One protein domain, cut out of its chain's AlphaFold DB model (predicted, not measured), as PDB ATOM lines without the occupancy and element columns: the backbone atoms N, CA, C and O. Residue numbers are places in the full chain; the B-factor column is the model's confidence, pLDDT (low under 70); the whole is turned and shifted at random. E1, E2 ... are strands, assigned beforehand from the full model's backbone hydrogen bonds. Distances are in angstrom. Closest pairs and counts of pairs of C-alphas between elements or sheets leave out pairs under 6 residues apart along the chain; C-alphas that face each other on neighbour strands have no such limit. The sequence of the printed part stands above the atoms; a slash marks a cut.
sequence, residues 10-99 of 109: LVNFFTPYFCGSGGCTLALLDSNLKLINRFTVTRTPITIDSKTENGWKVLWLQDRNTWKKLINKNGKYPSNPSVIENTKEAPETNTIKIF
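What this domain is: This is residues 10 to 99 of the 109 residues of an uncharacterized protein of Chryseobacterium balustinum (UniProt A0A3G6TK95). A strongly twisted four-strand sheet, E6, E5, E4 and E7, stands next to a smaller sheet, E1, E2 and E3, and a long unnamed stretch, residues 71 to 95, loops from E6 past E3 and then round E6 to E7. The sheets meet sparsely, near Thr 42 and Leu 61. The 90 printed residues hold no named helix and seven strands, E1 to E7 in chain order, in sheets ordered E6 E5 E4 E7 and E1 E2 E3, both antiparallel. The class is all strand, with 43 of 90 residues in named elements. The whole is compact, with a radius of gyration of the C-alphas of 12.6 A and spans of 33 by 32 by 21 A.

How they stand to each other: In the larger sheet, E4, residues 46 to 53, and E5, residues 56 to 63, form a hairpin, with N 49 and O 58 2.9 A apart. E4 bends by 86 degrees at residue 50. E5 and E6, residues 66 to 70, form another hairpin, with N 61 and O 68 3.0 A apart. E4, E5 and E6 are a meander, each strand the antiparallel neighbour of the one before. With E7, residues 96 to 98, they make a Greek key, the fourth strand returning beside the first: N 48 and O 96 are 2.8 A apart. E1, residues 10 to 13, E2, residues 23 to 29, and E3, residues 35 to 42, are a second meander; N 11 and O 27 are 2.9 A apart, N 26 and O 39 2.9 A. The closest C-alphas of E3 and E5, Thr 42 and Leu 61, are 7.7 A apart.

Where its parts are: E5 spans 21.8 A, E2 19.2 A, and E3 and E4 16.6 A each. E1 begins at C-alpha 10 (-33.337, -4.072, -126.015); E7 ends at C-alpha 98 (-26.332, 0.324, -127.998).

The domain as a whole: The C-alphas farthest apart, Asn 32 and Asn 65, are 36.3 A apart. The link from E6 to E7 is long. The printed part has no cut, and no printed residue is under 70 in pLDDT.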
ATOM      1  N   LEU A  10     -32.959  -4.827-124.824       95.00
ATOM      2  CA  LEU A  10     -33.337  -4.072-126.015       95.00
ATOM      3  C   LEU A  10     -33.092  -4.931-127.253       95.00
ATOM      4  O   LEU A  10     -31.986  -5.423-127.470       95.00
ATOM      5  N   VAL A  11     -34.131  -5.094-128.068       95.44
ATOM      6  CA  VAL A  11     -34.106  -5.863-129.316       95.44
ATOM      7  C   VAL A  11     -34.389  -4.919-130.475       95.44
ATOM      8  O   VAL A  11     -35.401  -4.216-130.470       95.44
ATOM      9  N   ASN A  12     -33.503  -4.911-131.469       94.44
ATOM     10  CA  ASN A  12     -33.696  -4.198-132.727       94.44
ATOM     11  C   ASN A  12     -34.088  -5.186-133.823       94.44
ATOM     12  O   ASN A  12     -33.316  -6.089-134.143       94.44
ATOM     13  N   PHE A  13     -35.274  -5.011-134.400       94.31
ATOM     14  CA  PHE A  13     -35.720  -5.811-135.533       94.31
ATOM     15  C   PHE A  13     -35.239  -5.140-136.822       94.31
ATOM     16  O   PHE A  13     -35.889  -4.240-137.341       94.31
ATOM     17  N   PHE A  14     -34.074  -5.561-137.316       91.00
ATOM     18  CA  PHE A  14     -33.334  -4.868-138.379       91.00
ATOM     19  C   PHE A  14     -33.612  -5.384-139.806       91.00
ATOM     20  O   PHE A  14     -32.919  -4.998-140.745       91.00
ATOM     21  N   THR A  15     -34.595  -6.270-139.996       90.75
ATOM     22  CA  THR A  15     -34.943  -6.805-141.324       90.75
ATOM     23  C   THR A  15     -35.957  -5.904-142.045       90.75
ATOM     24  O   THR A  15     -36.717  -5.195-141.380       90.75
ATOM     25  N   PRO A  16     -36.039  -5.941-143.394       91.44
ATOM     26  CA  PRO A  16     -36.935  -5.067-144.162       91.44
ATOM     27  C   PRO A  16     -38.408  -5.117-143.740       91.44
ATOM     28  O   PRO A  16     -39.111  -4.124-143.862       91.44
ATOM     29  N   TYR A  17     -38.877  -6.241-143.191       91.75
ATOM     30  CA  TYR A  17     -40.244  -6.362-142.678       91.75
ATOM     31  C   TYR A  17     -40.537  -5.402-141.508       91.75
ATOM     32  O   TYR A  17     -41.658  -4.922-141.353       91.75
ATOM     33  N   PHE A  18     -39.531  -5.107-140.682       93.69
ATOM     34  CA  PHE A  18     -39.660  -4.257-139.496       93.69
ATOM     35  C   PHE A  18     -39.078  -2.853-139.684       93.69
ATOM     36  O   PHE A  18     -39.159  -2.036-138.760       93.69
ATOM     37  N   CYS A  19     -38.504  -2.571-140.855       93.38
ATOM     38  CA  CYS A  19     -37.796  -1.336-141.155       93.38
ATOM     39  C   CYS A  19     -38.434  -0.593-142.330       93.38
ATOM     40  O   CYS A  19     -38.688  -1.160-143.386       93.38
ATOM     41  N   GLY A  20     -38.627   0.712-142.159       89.75
ATOM     42  CA  GLY A  20     -38.974   1.639-143.234       89.75
ATOM     43  C   GLY A  20     -37.907   2.718-143.406       89.75
ATOM     44  O   GLY A  20     -36.881   2.727-142.725       89.75
ATOM     45  N   SER A  21     -38.175   3.699-144.268       87.62
ATOM     46  CA  SER A  21     -37.258   4.828-144.510       87.62
ATOM     47  C   SER A  21     -36.964   5.666-143.255       87.62
ATOM     48  O   SER A  21     -35.908   6.294-143.157       87.62
ATOM     49  N   GLY A  22     -37.886   5.673-142.285       85.12
ATOM     50  CA  GLY A  22     -37.776   6.411-141.026       85.12
ATOM     51  C   GLY A  22     -36.962   5.714-139.931       85.12
ATOM     52  O   GLY A  22     -36.548   6.383-138.985       85.12
ATOM     53  N   GLY A  23     -36.718   4.407-140.046       91.38
ATOM     54  CA  GLY A  23     -36.098   3.589-139.004       91.38
ATOM     55  C   GLY A  23     -36.770   2.223-138.856       91.38
ATOM     56  O   GLY A  23     -37.649   1.861-139.640       91.38
ATOM     57  N   CYS A  24     -36.350   1.482-137.837       94.00
ATOM     58  CA  CYS A  24     -36.813   0.125-137.558       94.00
ATOM     59  C   CYS A  24     -37.664   0.056-136.287       94.00
ATOM     60  O   CYS A  24     -37.651   0.967-135.452       94.00
ATOM     61  N   THR A  25     -38.396  -1.050-136.139       95.81
ATOM     62  CA  THR A  25     -39.093  -1.390-134.896       95.81
ATOM     63  C   THR A  25     -38.100  -1.906-133.857       95.81
ATOM     64  O   THR A  25     -37.270  -2.765-134.150       95.81
ATOM     65  N   LEU A  26     -38.233  -1.442-132.614       95.81
ATOM     66  CA  LEU A  26     -37.480  -1.952-131.466       95.81
ATOM     67  C   LEU A  26     -38.425  -2.381-130.343       95.81
ATOM     68  O   LEU A  26     -39.525  -1.842-130.196       95.81
ATOM     69  N   ALA A  27     -37.968  -3.303-129.503       97.06
ATOM     70  CA  ALA A  27     -38.644  -3.691-128.273       97.06
ATOM     71  C   ALA A  27     -37.723  -3.520-127.063       97.06
ATOM     72  O   ALA A  27     -36.565  -3.928-127.093       97.06
ATOM     73  N   LEU A  28     -38.265  -2.938-125.996       97.19
ATOM     74  CA  LEU A  28     -37.717  -3.005-124.646       97.19
ATOM     75  C   LEU A  28     -38.491  -4.079-123.885       97.19
ATOM     76  O   LEU A  28     -39.714  -3.979-123.749       97.19
ATOM     77  N   LEU A  29     -37.775  -5.082-123.399       97.62
ATOM     78  CA  LEU A  29     -38.312  -6.216-122.661       97.62
ATOM     79  C   LEU A  29     -37.798  -6.199-121.222       97.62
ATOM     80  O   LEU A  29     -36.666  -5.781-120.970       97.62
ATOM     81  N   ASP A  30     -38.618  -6.674-120.289       96.44
ATOM     82  CA  ASP A  30     -38.185  -6.920-118.917       96.44
ATOM     83  C   ASP A  30     -37.284  -8.167-118.824       96.44
ATOM     84  O   ASP A  30     -37.026  -8.870-119.805       96.44
ATOM     85  N   SER A  31     -36.813  -8.459-117.612       96.50
ATOM     86  CA  SER A  31     -35.985  -9.641-117.329       96.50
ATOM     87  C   SER A  31     -36.672 -10.992-117.575       96.50
ATOM     88  O   SER A  31     -35.984 -12.003-117.685       96.50
ATOM     89  N   ASN A  32     -38.002 -11.025-117.699       96.75
ATOM     90  CA  ASN A  32     -38.796 -12.205-118.054       96.75
ATOM     91  C   ASN A  32     -39.208 -12.201-119.536       96.75
ATOM     92  O   ASN A  32     -40.112 -12.943-119.922       96.75
ATOM     93  N   LEU A  33     -38.586 -11.347-120.357       96.31
ATOM     94  CA  LEU A  33     -38.895 -11.146-121.774       96.31
ATOM     95  C   LEU A  33     -40.325 -10.646-122.046       96.31
ATOM     96  O   LEU A  33     -40.824 -10.762-123.167       96.31
ATOM     97  N   LYS A  34     -40.993 -10.044-121.055       97.00
ATOM     98  CA  LYS A  34     -42.283  -9.373-121.255       97.00
ATOM     99  C   LYS A  34     -42.065  -7.994-121.859       97.00
ATOM    100  O   LYS A  34     -41.166  -7.257-121.461       97.00
ATOM    101  N   LEU A  35     -42.917  -7.627-122.812       97.50
ATOM    102  CA  LEU A  35     -42.834  -6.339-123.493       97.50
ATOM    103  C   LEU A  35     -43.147  -5.181-122.534       97.50
ATOM    104  O   LEU A  35     -44.277  -5.046-122.070       97.50
ATOM    105  N   ILE A  36     -42.164  -4.307-122.311       96.44
ATOM    106  CA  ILE A  36     -42.347  -3.027-121.613       96.44
ATOM    107  C   ILE A  36     -42.778  -1.963-122.620       96.44
ATOM    108  O   ILE A  36     -43.779  -1.271-122.425       96.44
ATOM    109  N   ASN A  37     -42.021  -1.827-123.714       97.69
ATOM    110  CA  ASN A  37     -42.282  -0.815-124.729       97.69
ATOM    111  C   ASN A  37     -41.939  -1.308-126.133       97.69
ATOM    112  O   ASN A  37     -40.888  -1.906-126.349       97.69
ATOM    113  N   ARG A  38     -42.799  -0.986-127.099       97.06
ATOM    114  CA  ARG A  38     -42.520  -1.141-128.529       97.06
ATOM    115  C   ARG A  38     -42.290   0.239-129.130       97.06
ATOM    116  O   ARG A  38     -43.143   1.112-128.990       97.06
ATOM    117  N   PHE A  39     -41.168   0.409-129.813       96.31
ATOM    118  CA  PHE A  39     -40.842   1.613-130.563       96.31
ATOM    119  C   PHE A  39     -41.068   1.340-132.047       96.31
ATOM    120  O   PHE A  39     -40.522   0.374-132.570       96.31
ATOM    121  N   THR A  40     -41.888   2.141-132.720       91.25
ATOM    122  CA  THR A  40     -42.297   1.878-134.110       91.25
ATOM    123  C   THR A  40     -41.335   2.446-135.147       91.25
ATOM    124  O   THR A  40     -41.227   1.884-136.229       91.25
ATOM    125  N   VAL A  41     -40.661   3.559-134.840       88.62
ATOM    126  CA  VAL A  41     -39.749   4.248-135.765       88.62
ATOM    127  C   VAL A  41     -38.538   4.761-134.998       88.62
ATOM    128  O   VAL A  41     -38.571   5.849-134.418       88.62
ATOM    129  N   THR A  42     -37.462   3.981-135.005       89.62
ATOM    130  CA  THR A  42     -36.229   4.341-134.303       89.62
ATOM    131  C   THR A  42     -35.019   4.131-135.200       89.62
ATOM    132  O   THR A  42     -34.888   3.097-135.857       89.62
ATOM    133  N   ARG A  43     -34.118   5.116-135.217       88.94
ATOM    134  CA  ARG A  43     -32.795   4.989-135.833       88.94
ATOM    135  C   ARG A  43     -31.786   4.585-134.765       88.94
ATOM    136  O   ARG A  43     -31.822   5.114-133.658       88.94
ATOM    137  N   THR A  44     -30.921   3.639-135.102       90.50
ATOM    138  CA  THR A  44     -29.781   3.227-134.276       90.50
ATOM    139  C   THR A  44     -28.521   4.013-134.669       90.50
ATOM    140  O   THR A  44     -28.441   4.462-135.815       90.50
ATOM    141  N   PRO A  45     -27.530   4.161-133.770       93.38
ATOM    142  CA  PRO A  45     -27.492   3.645-132.396       93.38
ATOM    143  C   PRO A  45     -28.410   4.421-131.437       93.38
ATOM    144  O   PRO A  45     -28.794   5.557-131.708       93.38
ATOM    145  N   ILE A  46     -28.763   3.797-130.309       94.19
ATOM    146  CA  ILE A  46     -29.445   4.480-129.196       94.19
ATOM    147  C   ILE A  46     -28.416   4.787-128.122       94.19
ATOM    148  O   ILE A  46     -27.662   3.904-127.717       94.19
ATOM    149  N   THR A  47     -28.429   6.014-127.621       95.62
ATOM    150  CA  THR A  47     -27.587   6.422-126.500       95.62
ATOM    151  C   THR A  47     -28.390   6.305-125.203       95.62
ATOM    152  O   THR A  47     -29.428   6.945-125.045       95.62
ATOM    153  N   ILE A  48     -27.923   5.471-124.276       95.56
ATOM    154  CA  ILE A  48     -28.468   5.344-122.922       95.56
ATOM    155  C   ILE A  48     -27.682   6.286-122.013       95.56
ATOM    156  O   ILE A  48     -26.461   6.160-121.892       95.56
ATOM    157  N   ASP A  49     -28.386   7.220-121.384       95.88
ATOM    158  CA  ASP A  49     -27.799   8.189-120.462       95.88
ATOM    159  C   ASP A  49     -27.400   7.546-119.123       95.88
ATOM    160  O   ASP A  49     -28.019   6.575-118.673       95.88
ATOM    161  N   SER A  50     -26.386   8.089-118.450       93.44
ATOM    162  CA  SER A  50     -26.109   7.788-117.042       93.44
ATOM    163  C   SER A  50     -27.238   8.273-116.134       93.44
ATOM    164  O   SER A  50     -27.565   7.597-115.146       93.44
ATOM    165  N   LYS A  51     -27.892   9.380-116.488       92.88
ATOM    166  CA  LYS A  51     -29.006   9.965-115.751       92.88
ATOM    167  C   LYS A  51     -30.265   9.103-115.812       92.88
ATOM    168  O   LYS A  51     -30.584   8.427-116.792       92.88
ATOM    169  N   THR A  52     -31.015   9.166-114.719       93.94
ATOM    170  CA  THR A  52     -32.345   8.573-114.583       93.94
ATOM    171  C   THR A  52     -33.377   9.693-114.444       93.94
ATOM    172  O   THR A  52     -33.157  10.645-113.699       93.94
ATOM    173  N   GLU A  53     -34.510   9.580-115.133       96.25
ATOM    174  CA  GLU A  53     -35.687  10.437-114.961       96.25
ATOM    175  C   GLU A  53     -36.923   9.548-114.771       96.25
ATOM    176  O   GLU A  53     -37.078   8.532-115.449       96.25
ATOM    177  N   ASN A  54     -37.786   9.888-113.808       95.69
ATOM    178  CA  ASN A  54     -38.944   9.067-113.410       95.69
ATOM    179  C   ASN A  54     -38.588   7.603-113.080       95.69
ATOM    180  O   ASN A  54     -39.350   6.685-113.379       95.69
ATOM    181  N   GLY A  55     -37.408   7.374-112.499       95.06
ATOM    182  CA  GLY A  55     -36.939   6.033-112.143       95.06
ATOM    183  C   GLY A  55     -36.426   5.189-113.317       95.06
ATOM    184  O   GLY A  55     -36.076   4.037-113.101       95.06
ATOM    185  N   TRP A  56     -36.326   5.740-114.533       97.50
ATOM    186  CA  TRP A  56     -35.775   5.048-115.705       97.50
ATOM    187  C   TRP A  56     -34.637   5.827-116.371       97.50
ATOM    188  O   TRP A  56     -34.630   7.056-116.382       97.50
ATOM    189  N   LYS A  57     -33.674   5.118-116.966       96.62
ATOM    190  CA  LYS A  57     -32.595   5.718-117.762       96.62
ATOM    191  C   LYS A  57     -33.173   6.538-118.911       96.62
ATOM    192  O   LYS A  57     -34.103   6.091-119.590       96.62
ATOM    193  N   VAL A  58     -32.622   7.723-119.143       97.38
ATOM    194  CA  VAL A  58     -33.007   8.543-120.298       97.38
ATOM    195  C   VAL A  58     -32.448   7.900-121.565       97.38
ATOM    196  O   VAL A  58     -31.306   7.439-121.593       97.38
ATOM    197  N   LEU A  59     -33.275   7.834-122.607       97.19
ATOM    198  CA  LEU A  59     -32.868   7.363-123.925       97.19
ATOM    199  C   LEU A  59     -32.731   8.552-124.868       97.19
ATOM    200  O   LEU A  59     -33.604   9.417-124.918       97.19
ATOM    201  N   TRP A  60     -31.663   8.561-125.648       96.94
ATOM    202  CA  TRP A  60     -31.392   9.601-126.622       96.94
ATOM    203  C   TRP A  60     -31.255   9.006-128.011       96.94
ATOM    204  O   TRP A  60     -30.533   8.028-128.223       96.94
ATOM    205  N   LEU A  61     -31.944   9.630-128.961       94.81
ATOM    206  CA  LEU A  61     -31.815   9.322-130.378       94.81
ATOM    207  C   LEU A  61     -31.211  10.519-131.088       94.81
ATOM    208  O   LEU A  61     -31.682  11.643-130.917       94.81
ATOM    209  N   GLN A  62     -30.184  10.266-131.888       92.69
ATOM    210  CA  GLN A  62     -29.579  11.305-132.699       92.69
ATOM    211  C   GLN A  62     -30.427  11.541-133.953       92.69
ATOM    212  O   GLN A  62     -30.730  10.606-134.695       92.69
ATOM    213  N   ASP A  63     -30.792  12.795-134.197       90.31
ATOM    214  CA  ASP A  63     -31.454  13.244-135.418       90.31
ATOM    215  C   ASP A  63     -30.615  14.359-136.050       90.31
ATOM    216  O   ASP A  63     -30.652  15.523-135.634       90.31
ATOM    217  N   ARG A  64     -29.794  13.976-137.035       88.25
ATOM    218  CA  ARG A  64     -28.767  14.830-137.653       88.25
ATOM    219  C   ARG A  64     -27.819  15.408-136.586       88.25
ATOM    220  O   ARG A  64     -27.095  14.659-135.934       88.25
ATOM    221  N   ASN A  65     -27.848  16.728-136.397       89.62
ATOM    222  CA  ASN A  65     -27.025  17.458-135.427       89.62
ATOM    223  C   ASN A  65     -27.791  17.783-134.135       89.62
ATOM    224  O   ASN A  65     -27.335  18.594-133.334       89.62
ATOM    225  N   THR A  66     -28.976  17.201-133.957       94.19
ATOM    226  CA  THR A  66     -29.851  17.418-132.802       94.19
ATOM    227  C   THR A  66     -30.199  16.098-132.129       94.19
ATOM    228  O   THR A  66     -29.887  15.020-132.641       94.19
ATOM    229  N   TRP A  67     -30.844  16.184-130.970       96.06
ATOM    230  CA  TRP A  67     -31.203  15.026-130.167       96.06
ATOM    231  C   TRP A  67     -32.699  14.970-129.903       96.06
ATOM    232  O   TRP A  67     -33.347  15.997-129.719       96.06
ATOM    233  N   LYS A  68     -33.231  13.754-129.803       96.38
ATOM    234  CA  LYS A  68     -34.554  13.479-129.239       96.38
ATOM    235  C   LYS A  68     -34.385  12.832-127.879       96.38
ATOM    236  O   LYS A  68     -33.709  11.808-127.766       96.38
ATOM    237  N   LYS A  69     -35.022  13.421-126.868       96.75
ATOM    238  CA  LYS A  69     -35.005  12.942-125.484       96.75
ATOM    239  C   LYS A  69     -36.227  12.078-125.208       96.75
ATOM    240  O   LYS A  69     -37.361  12.548-125.274       96.75
ATOM    241  N   LEU A  70     -36.009  10.813-124.886       96.88
ATOM    242  CA  LEU A  70     -37.060   9.855-124.578       96.88
ATOM    243  C   LEU A  70     -37.017   9.558-123.079       96.88
ATOM    244  O   LEU A  70     -36.100   8.913-122.571       96.88
ATOM    245  N   ILE A  71     -38.049  10.021-122.379       97.12
ATOM    246  CA  ILE A  71     -38.224   9.828-120.938       97.12
ATOM    247  C   ILE A  71     -39.353   8.829-120.720       97.12
ATOM    248  O   ILE A  71     -40.406   8.926-121.356       97.12
ATOM    249  N   ASN A  72     -39.152   7.881-119.807       96.88
ATOM    250  CA  ASN A  72     -40.222   6.989-119.388       96.88
ATOM    251  C   ASN A  72     -41.236   7.771-118.538       96.88
ATOM    252  O   ASN A  72     -40.862   8.450-117.582       96.88
ATOM    253  N   LYS A  73     -42.520   7.688-118.877       95.25
ATOM    254  CA  LYS A  73     -43.621   8.233-118.079       95.25
ATOM    255  C   LYS A  73     -44.597   7.102-117.787       95.25
ATOM    256  O   LYS A  73     -45.066   6.437-118.707       95.25
ATOM    257  N   ASN A  74     -44.901   6.884-116.509       92.38
ATOM    258  CA  ASN A  74     -45.846   5.858-116.049       92.38
ATOM    259  C   ASN A  74     -45.539   4.447-116.596       92.38
ATOM    260  O   ASN A  74     -46.440   3.712-116.996       92.38
ATOM    261  N   GLY A  75     -44.257   4.078-116.648       91.50
ATOM    262  CA  GLY A  75     -43.806   2.749-117.061       91.50
ATOM    263  C   GLY A  75     -43.595   2.568-118.565       91.50
ATOM    264  O   GLY A  75     -43.196   1.479-118.974       91.50
ATOM    265  N   LYS A  76     -43.799   3.595-119.402       95.06
ATOM    266  CA  LYS A  76     -43.575   3.514-120.856       95.06
ATOM    267  C   LYS A  76     -42.775   4.691-121.402       95.06
ATOM    268  O   LYS A  76     -42.925   5.827-120.966       95.06
ATOM    269  N   TYR A  77     -41.952   4.417-122.410       97.00
ATOM    270  CA  TYR A  77     -41.341   5.454-123.245       97.00
ATOM    271  C   TYR A  77     -42.286   5.826-124.398       97.00
ATOM    272  O   TYR A  77     -43.160   5.027-124.744       97.00
ATOM    273  N   PRO A  78     -42.106   6.985-125.055       96.25
ATOM    274  CA  PRO A  78     -42.864   7.306-126.256       96.25
ATOM    275  C   PRO A  78     -42.714   6.218-127.329       96.25
ATOM    276  O   PRO A  78     -41.607   5.917-127.776       96.25
ATOM    277  N   SER A  79     -43.831   5.607-127.732       95.25
ATOM    278  CA  SER A  79     -43.826   4.460-128.654       95.25
ATOM    279  C   SER A  79     -43.483   4.838-130.096       95.25
ATOM    280  O   SER A  79     -43.027   3.987-130.851       95.25
ATOM    281  N   ASN A  80     -43.653   6.103-130.488       94.31
ATOM    282  CA  ASN A  80     -43.187   6.599-131.777       94.31
ATOM    283  C   ASN A  80     -42.191   7.756-131.586       94.31
ATOM    284  O   ASN A  80     -42.606   8.902-131.424       94.31
ATOM    285  N   PRO A  81     -40.877   7.491-131.626       91.94
ATOM    286  CA  PRO A  81     -39.882   8.550-131.499       91.94
ATOM    287  C   PRO A  81     -39.863   9.560-132.656       91.94
ATOM    288  O   PRO A  81     -39.308  10.648-132.503       91.94
ATOM    289  N   SER A  82     -40.472   9.260-133.813       89.25
ATOM    290  CA  SER A  82     -40.473  10.188-134.951       89.25
ATOM    291  C   SER A  82     -41.243  11.478-134.664       89.25
ATOM    292  O   SER A  82     -40.879  12.513-135.212       89.25
ATOM    293  N   VAL A  83     -42.256  11.426-133.790       91.69
ATOM    294  CA  VAL A  83     -43.090  12.583-133.413       91.69
ATOM    295  C   VAL A  83     -42.537  13.370-132.224       91.69
ATOM    296  O   VAL A  83     -43.119  14.373-131.832       91.69
ATOM    297  N   ILE A  84     -41.427  12.917-131.634       94.38
ATOM    298  CA  ILE A  84     -40.747  13.657-130.572       94.38
ATOM    299  C   ILE A  84     -39.958  14.801-131.198       94.38
ATOM    300  O   ILE A  84     -39.216  14.590-132.166       94.38
ATOM    301  N   GLU A  85     -40.139  15.995-130.639       95.00
ATOM    302  CA  GLU A  85     -39.424  17.199-131.044       95.00
ATOM    303  C   GLU A  85     -37.931  17.094-130.725       95.00
ATOM    304  O   GLU A  85     -37.510  16.472-129.744       95.00
ATOM    305  N   ASN A  86     -37.126  17.728-131.573       95.56
ATOM    306  CA  ASN A  86     -35.696  17.840-131.347       95.56
ATOM    307  C   ASN A  86     -35.424  18.869-130.245       95.56
ATOM    308  O   ASN A  86     -36.039  19.932-130.199       95.56
ATOM    309  N   THR A  87     -34.468  18.564-129.374       95.56
ATOM    310  CA  THR A  87     -34.026  19.437-128.286       95.56
ATOM    311  C   THR A  87     -32.588  19.908-128.499       95.56
ATOM    312  O   THR A  87     -31.817  19.313-129.258       95.56
ATOM    313  N   LYS A  88     -32.240  21.008-127.822       93.50
ATOM    314  CA  LYS A  88     -30.866  21.515-127.694       93.50
ATOM    315  C   LYS A  88     -30.091  20.823-126.569       93.50
ATOM    316  O   LYS A  88     -28.879  20.996-126.490       93.50
ATOM    317  N   GLU A  89     -30.777  20.083-125.696       94.25
ATOM    318  CA  GLU A  89     -30.118  19.225-124.710       94.25
ATOM    319  C   GLU A  89     -29.313  18.125-125.416       94.25
ATOM    320  O   GLU A  89     -29.658  17.683-126.514       94.25
ATOM    321  N   ALA A  90     -28.250  17.669-124.760       93.44
ATOM    322  CA  ALA A  90     -27.415  16.574-125.222       93.44
ATOM    323  C   ALA A  90     -27.292  15.507-124.120       93.44
ATOM    324  O   ALA A  90     -27.464  15.838-122.942       93.44
ATOM    325  N   PRO A  91     -26.985  14.247-124.484       94.25
ATOM    326  CA  PRO A  91     -26.660  13.206-123.515       94.25
ATOM    327  C   PRO A  91     -25.480  13.604-122.619       94.25
ATOM    328  O   PRO A  91     -24.592  14.343-123.053       94.25
ATOM    329  N   GLU A  92     -25.425  13.068-121.398       93.50
ATOM    330  CA  GLU A  92     -24.245  13.219-120.534       93.50
ATOM    331  C   GLU A  92     -22.977  12.605-121.164       93.50
ATOM    332  O   GLU A  92     -23.029  11.755-122.054       93.50
ATOM    333  N   THR A  93     -21.795  13.003-120.684       89.88
ATOM    334  CA  THR A  93     -20.517  12.490-121.211       89.88
ATOM    335  C   THR A  93     -20.366  10.979-121.004       89.88
ATOM    336  O   THR A  93     -19.785  10.291-121.840       89.88
ATOM    337  N   ASN A  94     -20.899  10.445-119.900       90.75
ATOM    338  CA  ASN A  94     -20.799   9.030-119.552       90.75
ATOM    339  C   ASN A  94     -22.028   8.244-120.034       90.75
ATOM    340  O   ASN A  94     -22.921   7.909-119.259       90.75
ATOM    341  N   THR A  95     -22.078   7.952-121.330       93.38
ATOM    342  CA  THR A  95     -23.197   7.234-121.955       93.38
ATOM    343  C   THR A  95     -22.789   5.881-122.513       93.38
ATOM    344  O   THR A  95     -21.621   5.610-122.785       93.38
ATOM    345  N   ILE A  96     -23.786   5.021-122.727       92.50
ATOM    346  CA  ILE A  96     -23.616   3.744-123.422       92.50
ATOM    347  C   ILE A  96     -24.368   3.814-124.747       92.50
ATOM    348  O   ILE A  96     -25.583   4.011-124.761       92.50
ATOM    349  N   LYS A  97     -23.667   3.608-125.865       93.06
ATOM    350  CA  LYS A  97     -24.297   3.452-127.182       93.06
ATOM    351  C   LYS A  97     -24.608   1.987-127.446       93.06
ATOM    352  O   LYS A  97     -23.707   1.153-127.503       93.06
ATOM    353  N   ILE A  98     -25.879   1.667-127.631       91.69
ATOM    354  CA  ILE A  98     -26.332   0.324-127.998       91.69
ATOM    355  C   ILE A  98     -26.692   0.262-129.482       91.69
ATOM    356  O   ILE A  98     -27.098   1.265-130.076       91.69
ATOM    357  N   PHE A  99     -26.565  -0.934-130.063       91.00
ATOM    358  CA  PHE A  99     -26.662  -1.154-131.514       91.00
ATOM    359  C   PHE A  99     -25.622  -0.356-132.316       91.00
ATOM    360  O   PHE A  99     -25.832  -0.054-133.488       91.00
TER     361      PHE A  99